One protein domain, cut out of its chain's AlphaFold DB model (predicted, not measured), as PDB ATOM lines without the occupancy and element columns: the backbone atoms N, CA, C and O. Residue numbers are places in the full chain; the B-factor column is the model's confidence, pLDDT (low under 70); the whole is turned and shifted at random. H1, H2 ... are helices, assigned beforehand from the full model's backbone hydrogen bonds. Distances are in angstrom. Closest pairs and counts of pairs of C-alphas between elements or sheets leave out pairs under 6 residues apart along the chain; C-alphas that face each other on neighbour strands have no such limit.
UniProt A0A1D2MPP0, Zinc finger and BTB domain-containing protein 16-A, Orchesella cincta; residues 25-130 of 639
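AT A GLANCE: This is residues 25 to 130 of the 639 residues of the protein "Zinc finger and BTB domain-containing protein 16-A" of Orchesella cincta (UniProt A0A1D2MPP0). One long straight helix, H2, makes most of the length of a thin rod, with H1 packed slantwise on its first part and H4 folded back on its last part. Between H2 and H4 the short helix H3 turns the corner at the far end of the rod, and the stretch of H2 between its contacts with H1 and H4 is bare. The printed part has 106 residues with four named helices in the order H1, H2, H3, H4, no named strand, and the class all helix. It is extended, with a radius of gyration of the C-alphas of 23.7 A and spans of 72 by 22 by 21 A.

HOW THE PARTS SIT: H1, residues 25 to 38, touches residues 54 to 61 of H2, residues 51 to 90, and the closest C-alphas are those of Leu 30 and Gly 57, 5.9 A apart. The two run the same way at a steep tilt of 55 degrees. H2 is the hub, touching three helices. H3, residues 92 to 101, is about perpendicular to H2 at 90 degrees, and they only just touch, only at the corner, with 3 pairs of C-alphas within 8 A, the closest Arg 89 and Tyr 95 at 6.1 A. H4, residues 108 to 129, touches residues 75 to 86 of H2, closest at the C-alphas of Cys 82 and Ile 122, 5.4 A apart. They run opposite ways at a steep tilt of 41 degrees. H1 is apart from H3 and H4. In H2, H3 and H4 every O i to N i+4 pair is within hydrogen-bond range; in H1, 9 of 10 are.

IN THESE COORDINATES: H1 begins at C-alpha 25, (141.383, 145.250, 95.342). H2 measures 58.5 A from first to last C-alpha, and H4 31.8 A, ending at C-alpha 129, (142.148, 116.439, 109.989).

THE WHOLE: The C-alphas of Ser 46 and Ser 105, the two farthest apart, are 72.3 A apart. The printed part has no cut, and the link from H1 to H2 is long, with 12 residues. The pLDDT is under 70 at residues 104 to 106 and 130.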
ATOM      1  N   ASP A  25     141.492 146.673  94.999       73.19
ATOM      2  CA  ASP A  25     141.383 145.250  95.342       73.19
ATOM      3  C   ASP A  25     142.509 144.718  96.265       73.19
ATOM      4  O   ASP A  25     142.369 143.654  96.871       73.19
ATOM      5  N   THR A  26     143.648 145.413  96.416       78.06
ATOM      6  CA  THR A  26     144.772 144.896  97.236       78.06
ATOM      7  C   THR A  26     144.638 145.217  98.723       78.06
ATOM      8  O   THR A  26     144.889 144.346  99.559       78.06
ATOM      9  N   SER A  27     144.191 146.424  99.075       82.12
ATOM     10  CA  SER A  27     143.975 146.823 100.475       82.12
ATOM     11  C   SER A  27     142.877 145.986 101.131       82.12
ATOM     12  O   SER A  27     143.064 145.499 102.247       82.12
ATOM     13  N   GLY A  28     141.777 145.723 100.417       87.81
ATOM     14  CA  GLY A  28     140.686 144.873 100.903       87.81
ATOM     15  C   GLY A  28     141.137 143.444 101.224       87.81
ATOM     16  O   GLY A  28     140.763 142.895 102.264       87.81
ATOM     17  N   LYS A  29     142.000 142.849 100.386       88.81
ATOM     18  CA  LYS A  29     142.565 141.507 100.628       88.81
ATOM     19  C   LYS A  29     143.437 141.470 101.878       88.81
ATOM     20  O   LYS A  29     143.271 140.558 102.687       88.81
ATOM     21  N   LEU A  30     144.308 142.463 102.056       91.19
ATOM     22  CA  LEU A  30     145.163 142.554 103.239       91.19
ATOM     23  C   LEU A  30     144.343 142.737 104.516       91.19
ATOM     24  O   LEU A  30     144.571 142.027 105.489       91.19
ATOM     25  N   ILE A  31     143.361 143.640 104.509       89.62
ATOM     26  CA  ILE A  31     142.514 143.907 105.679       89.62
ATOM     27  C   ILE A  31     141.661 142.680 106.018       89.62
ATOM     28  O   ILE A  31     141.582 142.293 107.181       89.62
ATOM     29  N   SER A  32     141.094 142.003 105.013       90.94
ATOM     30  CA  SER A  32     140.373 140.736 105.205       90.94
ATOM     31  C   SER A  32     141.272 139.641 105.786       90.94
ATOM     32  O   SER A  32     140.832 138.844 106.620       90.94
ATOM     33  N   LEU A  33     142.528 139.583 105.341       91.62
ATOM     34  CA  LEU A  33     143.499 138.619 105.837       91.62
ATOM     35  C   LEU A  33     143.898 138.920 107.288       91.62
ATOM     36  O   LEU A  33     143.872 138.020 108.125       91.62
ATOM     37  N   LEU A  34     144.198 140.181 107.601       89.12
ATOM     38  CA  LEU A  34     144.515 140.632 108.956       89.12
ATOM     39  C   LEU A  34     143.335 140.446 109.906       89.12
ATOM     40  O   LEU A  34     143.534 139.989 111.025       89.12
ATOM     41  N   GLY A  35     142.110 140.716 109.457       90.75
ATOM     42  CA  GLY A  35     140.907 140.463 110.247       90.75
ATOM     43  C   GLY A  35     140.749 138.983 110.594       90.75
ATOM     44  O   GLY A  35     140.483 138.638 111.744       90.75
ATOM     45  N   ARG A  36     141.017 138.083 109.636       88.56
ATOM     46  CA  ARG A  36     141.052 136.634 109.896       88.56
ATOM     47  C   ARG A  36     142.157 136.239 110.876       88.56
ATOM     48  O   ARG A  36     141.901 135.426 111.758       88.56
ATOM     49  N   TYR A  37     143.353 136.809 110.738       85.62
ATOM     50  CA  TYR A  37     144.492 136.505 111.608       85.62
ATOM     51  C   TYR A  37     144.271 136.994 113.047       85.62
ATOM     52  O   TYR A  37     144.451 136.241 113.998       85.62
ATOM     53  N   LEU A  38     143.809 138.236 113.199       87.00
ATOM     54  CA  LEU A  38     143.538 138.877 114.487       87.00
ATOM     55  C   LEU A  38     142.198 138.455 115.103       87.00
ATOM     56  O   LEU A  38     141.883 138.875 116.211       87.00
ATOM     57  N   ARG A  39     141.396 137.650 114.390       90.75
ATOM     58  CA  ARG A  39     140.006 137.315 114.751       90.75
ATOM     59  C   ARG A  39     139.159 138.568 115.033       90.75
ATOM     60  O   ARG A  39     138.309 138.564 115.917       90.75
ATOM     61  N   ALA A  40     139.391 139.636 114.270       92.75
ATOM     62  CA  ALA A  40     138.728 140.927 114.409       92.75
ATOM     63  C   ALA A  40     138.005 141.310 113.110       92.75
ATOM     64  O   ALA A  40     138.510 141.082 112.009       92.75
ATOM     65  N   ASN A  41     136.826 141.925 113.225       90.44
ATOM     66  CA  ASN A  41     136.092 142.427 112.066       90.44
ATOM     67  C   ASN A  41     136.608 143.825 111.690       90.44
ATOM     68  O   ASN A  41     136.183 144.830 112.255       90.44
ATOM     69  N   LEU A  42     137.572 143.875 110.771       90.06
ATOM     70  CA  LEU A  42     138.139 145.125 110.272       90.06
ATOM     71  C   LEU A  42     137.326 145.605 109.061       90.06
ATOM     72  O   LEU A  42     137.329 144.952 108.018       90.06
ATOM     73  N   ASN A  43     136.642 146.748 109.182       86.69
ATOM     74  CA  ASN A  43     135.931 147.361 108.056       86.69
ATOM     75  C   ASN A  43     136.943 147.959 107.064       86.69
ATOM     76  O   ASN A  43     137.706 148.849 107.432       86.69
ATOM     77  N   SER A  44     136.950 147.506 105.808       82.50
ATOM     78  CA  SER A  44     137.891 147.977 104.782       82.50
ATOM     79  C   SER A  44     137.767 149.466 104.457       82.50
ATOM     80  O   SER A  44     138.746 150.065 104.020       82.50
ATOM     81  N   GLU A  45     136.605 150.074 104.701       83.12
ATOM     82  CA  GLU A  45     136.340 151.481 104.364       83.12
ATOM     83  C   GLU A  45     137.115 152.477 105.242       83.12
ATOM     84  O   GLU A  45     137.325 153.621 104.842       83.12
ATOM     85  N   SER A  46     137.567 152.064 106.432       84.00
ATOM     86  CA  SER A  46     138.256 152.957 107.376       84.00
ATOM     87  C   SER A  46     139.778 152.982 107.239       84.00
ATOM     88  O   SER A  46     140.423 153.824 107.864       84.00
ATOM     89  N   PHE A  47     140.375 152.077 106.458       87.62
ATOM     90  CA  PHE A  47     141.829 151.942 106.382       87.62
ATOM     91  C   PHE A  47     142.358 152.448 105.046       87.62
ATOM     92  O   PHE A  47     142.066 151.895 103.989       87.62
ATOM     93  N   ILE A  48     143.212 153.466 105.108       88.06
ATOM     94  CA  ILE A  48     143.959 153.942 103.948       88.06
ATOM     95  C   ILE A  48     145.407 153.508 104.107       88.06
ATOM     96  O   ILE A  48     146.018 153.694 105.159       88.06
ATOM     97  N   LEU A  49     145.944 152.901 103.056       89.50
ATOM     98  CA  LEU A  49     147.335 152.478 102.968       89.50
ATOM     99  C   LEU A  49     148.039 153.379 101.962       89.50
ATOM    100  O   LEU A  49     147.449 153.687 100.933       89.50
ATOM    101  N   CYS A  50     149.283 153.791 102.224       91.62
ATOM    102  CA  CYS A  50     150.125 154.381 101.182       91.62
ATOM    103  C   CYS A  50     150.569 153.303 100.178       91.62
ATOM    104  O   CYS A  50     150.415 152.108 100.435       91.62
ATOM    105  N   GLU A  51     151.127 153.721  99.041       89.81
ATOM    106  CA  GLU A  51     151.556 152.814  97.969       89.81
ATOM    107  C   GLU A  51     152.556 151.757  98.463       89.81
ATOM    108  O   GLU A  51     152.312 150.566  98.281       89.81
ATOM    109  N   ASP A  52     153.595 152.170  99.197       90.94
ATOM    110  CA  ASP A  52     154.597 151.255  99.763       90.94
ATOM    111  C   ASP A  52     153.969 150.205 100.693       90.94
ATOM    112  O   ASP A  52     154.260 149.014 100.598       90.94
ATOM    113  N   CYS A  53     153.062 150.630 101.581       92.31
ATOM    114  CA  CYS A  53     152.376 149.725 102.502       92.31
ATOM    115  C   CYS A  53     151.376 148.814 101.780       92.31
ATOM    116  O   CYS A  53     151.174 147.680 102.210       92.31
ATOM    117  N   SER A  54     150.767 149.275 100.683       89.62
ATOM    118  CA  SER A  54     149.916 148.440  99.829       89.62
ATOM    119  C   SER A  54     150.741 147.376  99.104       89.62
ATOM    120  O   SER A  54     150.359 146.205  99.095       89.62
ATOM    121  N   HIS A  55     151.911 147.748  98.571       89.88
ATOM    122  CA  HIS A  55     152.835 146.808  97.941       89.88
ATOM    123  C   HIS A  55     153.338 145.768  98.948       89.88
ATOM    124  O   HIS A  55     153.192 144.566  98.713       89.88
ATOM    125  N   LEU A  56     153.830 146.206 100.111       91.69
ATOM    126  CA  LEU A  56     154.257 145.303 101.181       91.69
ATOM    127  C   LEU A  56     153.112 144.376 101.619       91.69
ATOM    128  O   LEU A  56     153.292 143.162 101.705       91.69
ATOM    129  N   GLY A  57     151.915 144.931 101.799       90.56
ATOM    130  CA  GLY A  57     150.706 144.175 102.098       90.56
ATOM    131  C   GLY A  57     150.385 143.102 101.059       90.56
ATOM    132  O   GLY A  57     150.092 141.965 101.420       90.56
ATOM    133  N   SER A  58     150.501 143.426  99.771       88.06
ATOM    134  CA  SER A  58     150.285 142.454  98.694       88.06
ATOM    135  C   SER A  58     151.307 141.314  98.731       88.06
ATOM    136  O   SER A  58     150.913 140.150  98.707       88.06
ATOM    137  N   THR A  59     152.595 141.628  98.924       91.50
ATOM    138  CA  THR A  59     153.643 140.603  99.050       91.50
ATOM    139  C   THR A  59     153.443 139.719 100.283       91.50
ATOM    140  O   THR A  59     153.637 138.506 100.212       91.50
ATOM    141  N   PHE A  60     152.977 140.292 101.397       90.50
ATOM    142  CA  PHE A  60     152.621 139.540 102.597       90.50
ATOM    143  C   PHE A  60     151.439 138.595 102.348       90.50
ATOM    144  O   PHE A  60     151.501 137.427 102.731       90.50
ATOM    145  N   CYS A  61     150.381 139.064 101.676       89.12
ATOM    146  CA  CYS A  61     149.252 138.212 101.303       89.12
ATOM    147  C   CYS A  61     149.697 137.030 100.437       89.12
ATOM    148  O   CYS A  61     149.292 135.898 100.708       89.12
ATOM    149  N   ASP A  62     150.550 137.266  99.441       88.31
ATOM    150  CA  ASP A  62     151.056 136.208  98.564       88.31
ATOM    151  C   ASP A  62     151.882 135.170  99.335       88.31
ATOM    152  O   ASP A  62     151.682 133.967  99.155       88.31
ATOM    153  N   LEU A  63     152.766 135.615 100.236       91.44
ATOM    154  CA  LEU A  63     153.534 134.722 101.110       91.44
ATOM    155  C   LEU A  63     152.623 133.914 102.040       91.44
ATOM    156  O   LEU A  63     152.805 132.704 102.177       91.44
ATOM    157  N   TYR A  64     151.609 134.549 102.627       90.38
ATOM    158  CA  TYR A  64     150.631 133.864 103.470       90.38
ATOM    159  C   TYR A  64     149.874 132.777 102.693       90.38
ATOM    160  O   TYR A  64     149.754 131.646 103.165       90.38
ATOM    161  N   PHE A  65     149.400 133.074 101.478       87.81
ATOM    162  CA  PHE A  65     148.715 132.078 100.651       87.81
ATOM    163  C   PHE A  65     149.640 130.931 100.232       87.81
ATOM    164  O   PHE A  65     149.200 129.781 100.184       87.81
ATOM    165  N   GLN A  66     150.918 131.209  99.962       90.62
ATOM    166  CA  GLN A  66     151.909 130.160  99.716       90.62
ATOM    167  C   GLN A  66     152.113 129.274 100.950       90.62
ATOM    168  O   GLN A  66     152.140 128.050 100.816       90.62
ATOM    169  N   PHE A  67     152.194 129.866 102.143       90.69
ATOM    170  CA  PHE A  67     152.327 129.125 103.393       90.69
ATOM    171  C   PHE A  67     151.106 128.236 103.670       90.69
ATOM    172  O   PHE A  67     151.265 127.042 103.927       90.69
ATOM    173  N   GLU A  68     149.886 128.765 103.530       90.00
ATOM    174  CA  GLU A  68     148.660 127.968 103.669       90.00
ATOM    175  C   GLU A  68     148.586 126.845 102.620       90.00
ATOM    176  O   GLU A  68     148.177 125.730 102.943       90.00
ATOM    177  N   ARG A  69     149.062 127.075 101.386       88.81
ATOM    178  CA  ARG A  69     149.154 126.014 100.369       88.81
ATOM    179  C   ARG A  69     150.095 124.887 100.801       88.81
ATOM    180  O   ARG A  69     149.729 123.719 100.678       88.81
ATOM    181  N   ILE A  70     151.287 125.224 101.297       90.88
ATOM    182  CA  ILE A  70     152.273 124.241 101.783       90.88
ATOM    183  C   ILE A  70     151.700 123.458 102.967       90.88
ATOM    184  O   ILE A  70     151.803 122.234 103.007       90.88
ATOM    185  N   LYS A  71     151.046 124.150 103.902       90.25
ATOM    186  CA  LYS A  71     150.375 123.535 105.050       90.25
ATOM    187  C   LYS A  71     149.286 122.550 104.614       90.25
ATOM    188  O   LYS A  71     149.281 121.417 105.085       90.25
ATOM    189  N   MET A  72     148.424 122.930 103.667       86.25
ATOM    190  CA  MET A  72     147.406 122.028 103.113       86.25
ATOM    191  C   MET A  72     148.017 120.808 102.413       86.25
ATOM    192  O   MET A  72     147.498 119.697 102.546       86.25
ATOM    193  N   GLU A  73     149.110 120.988 101.666       87.75
ATOM    194  CA  GLU A  73     149.814 119.875 101.023       87.75
ATOM    195  C   GLU A  73     150.407 118.917 102.065       87.75
ATOM    196  O   GLU A  73     150.253 117.700 101.938       87.75
ATOM    197  N   LEU A  74     151.015 119.453 103.125       89.00
ATOM    198  CA  LEU A  74     151.543 118.667 104.236       89.00
ATOM    199  C   LEU A  74     150.431 117.881 104.944       89.00
ATOM    200  O   LEU A  74     150.564 116.667 105.117       89.00
ATOM    201  N   ASP A  75     149.312 118.527 105.276       86.31
ATOM    202  CA  ASP A  75     148.150 117.876 105.894       86.31
ATOM    203  C   ASP A  75     147.598 116.749 105.007       86.31
ATOM    204  O   ASP A  75     147.289 115.652 105.486       86.31
ATOM    205  N   TRP A  76     147.533 116.968 103.689       86.12
ATOM    206  CA  TRP A  76     147.108 115.941 102.738       86.12
ATOM    207  C   TRP A  76     148.082 114.756 102.679       86.12
ATOM    208  O   TRP A  76     147.649 113.600 102.663       86.12
ATOM    209  N   LYS A  77     149.396 115.006 102.698       89.88
ATOM    210  CA  LYS A  77     150.412 113.941 102.743       89.88
ATOM    211  C   LYS A  77     150.330 113.141 104.043       89.88
ATOM    212  O   LYS A  77     150.371 111.911 103.992       89.88
ATOM    213  N   VAL A  78     150.141 113.811 105.180       89.50
ATOM    214  CA  VAL A  78     149.926 113.162 106.484       89.50
ATOM    215  C   VAL A  78     148.666 112.298 106.453       89.50
ATOM    216  O   VAL A  78     148.700 111.149 106.901       89.50
ATOM    217  N   LYS A  79     147.573 112.790 105.853       89.69
ATOM    218  CA  LYS A  79     146.350 112.002 105.649       89.69
ATOM    219  C   LYS A  79     146.611 110.745 104.821       89.69
ATOM    220  O   LYS A  79     146.246 109.653 105.244       89.69
ATOM    221  N   MET A  80     147.257 110.892 103.665       91.19
ATOM    222  CA  MET A  80     147.591 109.773 102.778       91.19
ATOM    223  C   MET A  80     148.452 108.719 103.481       91.19
ATOM    224  O   MET A  80     148.237 107.517 103.307       91.19
ATOM    225  N   PHE A  81     149.405 109.165 104.299       93.31
ATOM    226  CA  PHE A  81     150.231 108.283 105.113       93.31
ATOM    227  C   PHE A  81     149.387 107.513 106.142       93.31
ATOM    228  O   PHE A  81     149.452 106.283 106.188       93.31
ATOM    229  N   CYS A  82     148.514 108.201 106.885       94.12
ATOM    230  CA  CYS A  82     147.603 107.571 107.848       94.12
ATOM    231  C   CYS A  82     146.658 106.557 107.183       94.12
ATOM    232  O   CYS A  82     146.509 105.440 107.676       94.12
ATOM    233  N   ASP A  83     146.060 106.910 106.043       91.50
ATOM    234  CA  ASP A  83     145.168 106.021 105.288       91.50
ATOM    235  C   ASP A  83     145.911 104.765 104.813       91.50
ATOM    236  O   ASP A  83     145.395 103.652 104.924       91.50
ATOM    237  N   THR A  84     147.160 104.919 104.364       93.56
ATOM    238  CA  THR A  84     148.021 103.793 103.977       93.56
ATOM    239  C   THR A  84     148.296 102.869 105.164       93.56
ATOM    240  O   THR A  84     148.207 101.646 105.027       93.56
ATOM    241  N   MET A  85     148.571 103.423 106.350       93.69
ATOM    242  CA  MET A  85     148.785 102.634 107.570       93.69
ATOM    243  C   MET A  85     147.522 101.893 108.024       93.69
ATOM    244  O   MET A  85     147.622 100.742 108.460       93.69
ATOM    245  N   ILE A  86     146.348 102.525 107.902       92.44
ATOM    246  CA  ILE A  86     145.045 101.917 108.210       92.44
ATOM    247  C   ILE A  86     144.747 100.778 107.229       92.44
ATOM    248  O   ILE A  86     144.382  99.684 107.655       92.44
ATOM    249  N   LEU A  87     144.929 101.005 105.924       92.75
ATOM    250  CA  LEU A  87     144.702  99.986 104.895       92.75
ATOM    251  C   LEU A  87     145.657  98.804 105.047       92.75
ATOM    252  O   LEU A  87     145.228  97.662 104.925       92.75
ATOM    253  N   ALA A  88     146.929  99.052 105.369       90.38
ATOM    254  CA  ALA A  88     147.894  97.986 105.616       90.38
ATOM    255  C   ALA A  88     147.473  97.065 106.776       90.38
ATOM    256  O   ALA A  88     147.714  95.867 106.698       90.38
ATOM    257  N   ARG A  89     146.797  97.597 107.807       87.94
ATOM    258  CA  ARG A  89     146.255  96.795 108.921       87.94
ATOM    259  C   ARG A  89     145.062  95.928 108.502       87.94
ATOM    260  O   ARG A  89     144.854  94.876 109.088       87.94
ATOM    261  N   LYS A  90     144.286  96.359 107.503       91.75
ATOM    262  CA  LYS A  90     143.096  95.638 107.020       91.75
ATOM    263  C   LYS A  90     143.408  94.482 106.068       91.75
ATOM    264  O   LYS A  90     142.500  93.726 105.756       91.75
ATOM    265  N   VAL A  91     144.642  94.364 105.576       93.81
ATOM    266  CA  VAL A  91     145.042  93.310 104.632       93.81
ATOM    267  C   VAL A  91     145.847  92.248 105.390       93.81
ATOM    268  O   VAL A  91     147.025  92.495 105.667       93.81
ATOM    269  N   PRO A  92     145.262  91.074 105.709       91.25
ATOM    270  CA  PRO A  92     145.907  90.067 106.552       91.25
ATOM    271  C   PRO A  92     147.281  89.635 106.035       91.25
ATOM    272  O   PRO A  92     148.235  89.605 106.803       91.25
ATOM    273  N   SER A  93     147.432  89.428 104.722       93.81
ATOM    274  CA  SER A  93     148.708  89.019 104.116       93.81
ATOM    275  C   SER A  93     149.840  90.029 104.326       93.81
ATOM    276  O   SER A  93     150.980  89.644 104.563       93.81
ATOM    277  N   ARG A  94     149.541  91.335 104.302       89.44
ATOM    278  CA  ARG A  94     150.540  92.383 104.581       89.44
ATOM    279  C   ARG A  94     150.913  92.425 106.053       89.44
ATOM    280  O   ARG A  94     152.059  92.713 106.376       89.44
ATOM    281  N   TYR A  95     149.947  92.176 106.930       86.69
ATOM    282  CA  TYR A  95     150.179  92.138 108.367       86.69
ATOM    283  C   TYR A  95     151.002  90.910 108.779       86.69
ATOM    284  O   TYR A  95     151.904  91.047 109.600       86.69
ATOM    285  N   VAL A  96     150.746  89.748 108.169       88.50
ATOM    286  CA  VAL A  96     151.538  88.522 108.358       88.50
ATOM    287  C   VAL A  96     152.962  88.713 107.836       88.50
ATOM    288  O   VAL A  96     153.896  88.554 108.610       88.50
ATOM    289  N   ALA A  97     153.142  89.201 106.604       89.56
ATOM    290  CA  ALA A  97     154.476  89.491 106.067       89.56
ATOM    291  C   ALA A  97     155.245  90.521 106.919       89.56
ATOM    292  O   ALA A  97     156.446  90.395 107.140       89.56
ATOM    293  N   PHE A  98     154.544  91.535 107.440       86.44
ATOM    294  CA  PHE A  98     155.121  92.492 108.382       86.44
ATOM    295  C   PHE A  98     155.528  91.818 109.701       86.44
ATOM    296  O   PHE A  98     156.593  92.117 110.222       86.44
ATOM    297  N   LYS A  99     154.725  90.895 110.239       85.75
ATOM    298  CA  LYS A  99     155.088  90.112 111.432       85.75
ATOM    299  C   LYS A  99     156.304  89.213 111.195       85.75
ATOM    300  O   LYS A  99     157.176  89.151 112.056       85.75
ATOM    301  N   GLU A 100     156.367  88.541 110.050       89.25
ATOM    302  CA  GLU A 100     157.462  87.635 109.681       89.25
ATOM    303  C   GLU A 100     158.788  88.384 109.508       89.25
ATOM    304  O   GLU A 100     159.819  87.940 110.011       89.25
ATOM    305  N   GLN A 101     158.758  89.563 108.874       85.88
ATOM    306  CA  GLN A 101     159.951  90.378 108.631       85.88
ATOM    307  C   GLN A 101     160.677  90.790 109.921       85.88
ATOM    308  O   GLN A 101     161.898  90.925 109.917       85.88
ATOM    309  N   PHE A 102     159.944  90.998 111.016       80.25
ATOM    310  CA  PHE A 102     160.527  91.428 112.288       80.25
ATOM    311  C   PHE A 102     161.040  90.274 113.153       80.25
ATOM    312  O   PHE A 102     161.527  90.533 114.246       80.25
ATOM    313  N   GLY A 103     160.980  89.027 112.668       75.81
ATOM    314  CA  GLY A 103     161.494  87.870 113.393       75.81
ATOM    315  C   GLY A 103     160.778  87.704 114.731       75.81
ATOM    316  O   GLY A 103     161.254  88.172 115.763       75.81
ATOM    317  N   TRP A 104     159.640  87.005 114.706       66.00
ATOM    318  CA  TRP A 104     158.742  86.763 115.848       66.00
ATOM    319  C   TRP A 104     159.436  86.404 117.177       66.00
ATOM    320  O   TRP A 104     158.868  86.621 118.242       66.00
ATOM    321  N   SER A 105     160.658  85.870 117.127       62.09
ATOM    322  CA  SER A 105     161.380  85.314 118.263       62.09
ATOM    323  C   SER A 105     162.208  86.293 119.106       62.09
ATOM    324  O   SER A 105     162.660  85.860 120.163       62.09
ATOM    325  N   LYS A 106     162.443  87.565 118.716       62.25
ATOM    326  CA  LYS A 106     163.447  88.397 119.433       62.25
ATOM    327  C   LYS A 106     162.966  89.546 120.325       62.25
ATOM    328  O   LYS A 106     163.664  89.800 121.297       62.25
ATOM    329  N   SER A 107     161.785  90.143 120.149       73.69
ATOM    330  CA  SER A 107     161.055  90.736 121.288       73.69
ATOM    331  C   SER A 107     159.613  91.113 120.926       73.69
ATOM    332  O   SER A 107     159.339  91.974 120.089       73.69
ATOM    333  N   GLN A 108     158.643  90.513 121.617       85.62
ATOM    334  CA  GLN A 108     157.238  90.935 121.556       85.62
ATOM    335  C   GLN A 108     157.072  92.421 121.939       85.62
ATOM    336  O   GLN A 108     156.177  93.106 121.443       85.62
ATOM    337  N   GLN A 109     157.981  92.937 122.775       87.94
ATOM    338  CA  GLN A 109     158.008  94.329 123.214       87.94
ATOM    339  C   GLN A 109     158.311  95.320 122.079       87.94
ATOM    340  O   GLN A 109     157.647  96.352 121.998       87.94
ATOM    341  N   GLU A 110     159.266  95.050 121.183       87.62
ATOM    342  CA  GLU A 110     159.549  95.953 120.052       87.62
ATOM    343  C   GLU A 110     158.388  96.003 119.062       87.62
ATOM    344  O   GLU A 110     158.023  97.080 118.584       87.62
ATOM    345  N   PHE A 111     157.752  94.858 118.802       88.12
ATOM    346  CA  PHE A 111     156.562  94.827 117.958       88.12
ATOM    347  C   PHE A 111     155.432  95.668 118.559       88.12
ATOM    348  O   PHE A 111     154.799  96.446 117.837       88.12
ATOM    349  N   GLN A 112     155.218  95.568 119.876       89.88
ATOM    350  CA  GLN A 112     154.226  96.379 120.576       89.88
ATOM    351  C   GLN A 112     154.548  97.875 120.474       89.88
ATOM    352  O   GLN A 112     153.683  98.642 120.057       89.88
ATOM    353  N   LYS A 113     155.808  98.285 120.694       92.69
ATOM    354  CA  LYS A 113     156.250  99.685 120.521       92.69
ATOM    355  C   LYS A 113     155.938 100.222 119.121       92.69
ATOM    356  O   LYS A 113     155.495 101.363 118.975       92.69
ATOM    357  N   ILE A 114     156.124  99.408 118.078       90.62
ATOM    358  CA  ILE A 114     155.778  99.806 116.709       90.62
ATOM    359  C   ILE A 114     154.256  99.945 116.548       90.62
ATOM    360  O   ILE A 114     153.801 100.905 115.925       90.62
ATOM    361  N   GLN A 115     153.448  99.034 117.098       91.38
ATOM    362  CA  GLN A 115     151.983  99.159 117.049       91.38
ATOM    363  C   GLN A 115     151.478 100.391 117.809       91.38
ATOM    364  O   GLN A 115     150.581 101.085 117.314       91.38
ATOM    365  N   ASP A 116     152.082 100.705 118.949       94.31
ATOM    366  CA  ASP A 116     151.754 101.884 119.750       94.31
ATOM    367  C   ASP A 116     152.088 103.157 118.972       94.31
ATOM    368  O   ASP A 116     151.218 104.009 118.774       94.31
ATOM    369  N   PHE A 117     153.293 103.235 118.396       94.69
ATOM    370  CA  PHE A 117     153.685 104.332 117.512       94.69
ATOM    371  C   PHE A 117     152.704 104.505 116.345       94.69
ATOM    372  O   PHE A 117     152.229 105.611 116.078       94.69
ATOM    373  N   ARG A 118     152.328 103.411 115.666       94.25
ATOM    374  CA  ARG A 118     151.340 103.459 114.574       94.25
ATOM    375  C   ARG A 118     149.997 104.004 115.054       94.25
ATOM    376  O   ARG A 118     149.375 104.799 114.349       94.25
ATOM    377  N   THR A 119     149.548 103.581 116.230       94.38
ATOM    378  CA  THR A 119     148.281 104.019 116.824       94.38
ATOM    379  C   THR A 119     148.317 105.508 117.160       94.38
ATOM    380  O   THR A 119     147.375 106.224 116.813       94.38
ATOM    381  N   ILE A 120     149.423 105.997 117.729       95.06
ATOM    382  CA  ILE A 120     149.660 107.419 118.012       95.06
ATOM    383  C   ILE A 120     149.615 108.234 116.713       95.06
ATOM    384  O   ILE A 120     148.846 109.194 116.623       95.06
ATOM    385  N   VAL A 121     150.352 107.822 115.676       92.81
ATOM    386  CA  VAL A 121     150.372 108.518 114.376       92.81
ATOM    387  C   VAL A 121     148.970 108.592 113.766       92.81
ATOM    388  O   VAL A 121     148.533 109.667 113.354       92.81
ATOM    389  N   ILE A 122     148.226 107.481 113.755       94.00
ATOM    390  CA  ILE A 122     146.859 107.447 113.215       94.00
ATOM    391  C   ILE A 122     145.916 108.333 114.045       94.00
ATOM    392  O   ILE A 122     145.086 109.046 113.472       94.00
ATOM    393  N   LYS A 123     146.025 108.311 115.381       94.12
ATOM    394  CA  LYS A 123     145.198 109.126 116.285       94.12
ATOM    395  C   LYS A 123     145.453 110.619 116.064       94.12
ATOM    396  O   LYS A 123     144.504 111.362 115.812       94.12
ATOM    397  N   HIS A 124     146.716 111.049 116.071       89.56
ATOM    398  CA  HIS A 124     147.081 112.453 115.849       89.56
ATOM    399  C   HIS A 124     146.770 112.926 114.428       89.56
ATOM    400  O   HIS A 124     146.263 114.037 114.254       89.56
ATOM    401  N   GLY A 125     146.998 112.079 113.420       89.69
ATOM    402  CA  GLY A 125     146.616 112.367 112.040       89.69
ATOM    403  C   GLY A 125     145.113 112.608 111.904       89.69
ATOM    404  O   GLY A 125     144.699 113.595 111.305       89.69
ATOM    405  N   LYS A 126     144.272 111.775 112.531       87.62
ATOM    406  CA  LYS A 126     142.811 111.963 112.515       87.62
ATOM    407  C   LYS A 126     142.356 113.237 113.230       87.62
ATOM    408  O   LYS A 126     141.443 113.891 112.736       87.62
ATOM    409  N   LEU A 127     142.965 113.591 114.366       83.75
ATOM    410  CA  LEU A 127     142.601 114.795 115.126       83.75
ATOM    411  C   LEU A 127     142.912 116.081 114.352       83.75
ATOM    412  O   LEU A 127     142.037 116.935 114.243       83.75
ATOM    413  N   LYS A 128     144.098 116.186 113.734       77.56
ATOM    414  CA  LYS A 128     144.466 117.356 112.911       77.56
ATOM    415  C   LYS A 128     143.580 117.526 111.673       77.56
ATOM    416  O   LYS A 128     143.432 118.634 111.169       77.56
ATOM    417  N   LEU A 129     142.976 116.439 111.194       75.12
ATOM    418  CA  LEU A 129     142.148 116.439 109.989       75.12
ATOM    419  C   LEU A 129     140.648 116.647 110.250       75.12
ATOM    420  O   LEU A 129     139.883 116.851 109.300       75.12
ATOM    421  N   LYS A 130     140.204 116.634 111.515       68.44
ATOM    422  CA  LYS A 130     138.835 117.018 111.903       68.44
ATOM    423  C   LYS A 130     138.677 118.539 111.767       68.44
ATOM    424  O   LYS A 130     138.732 119.276 112.737       68.44
TER     425      LYS A 130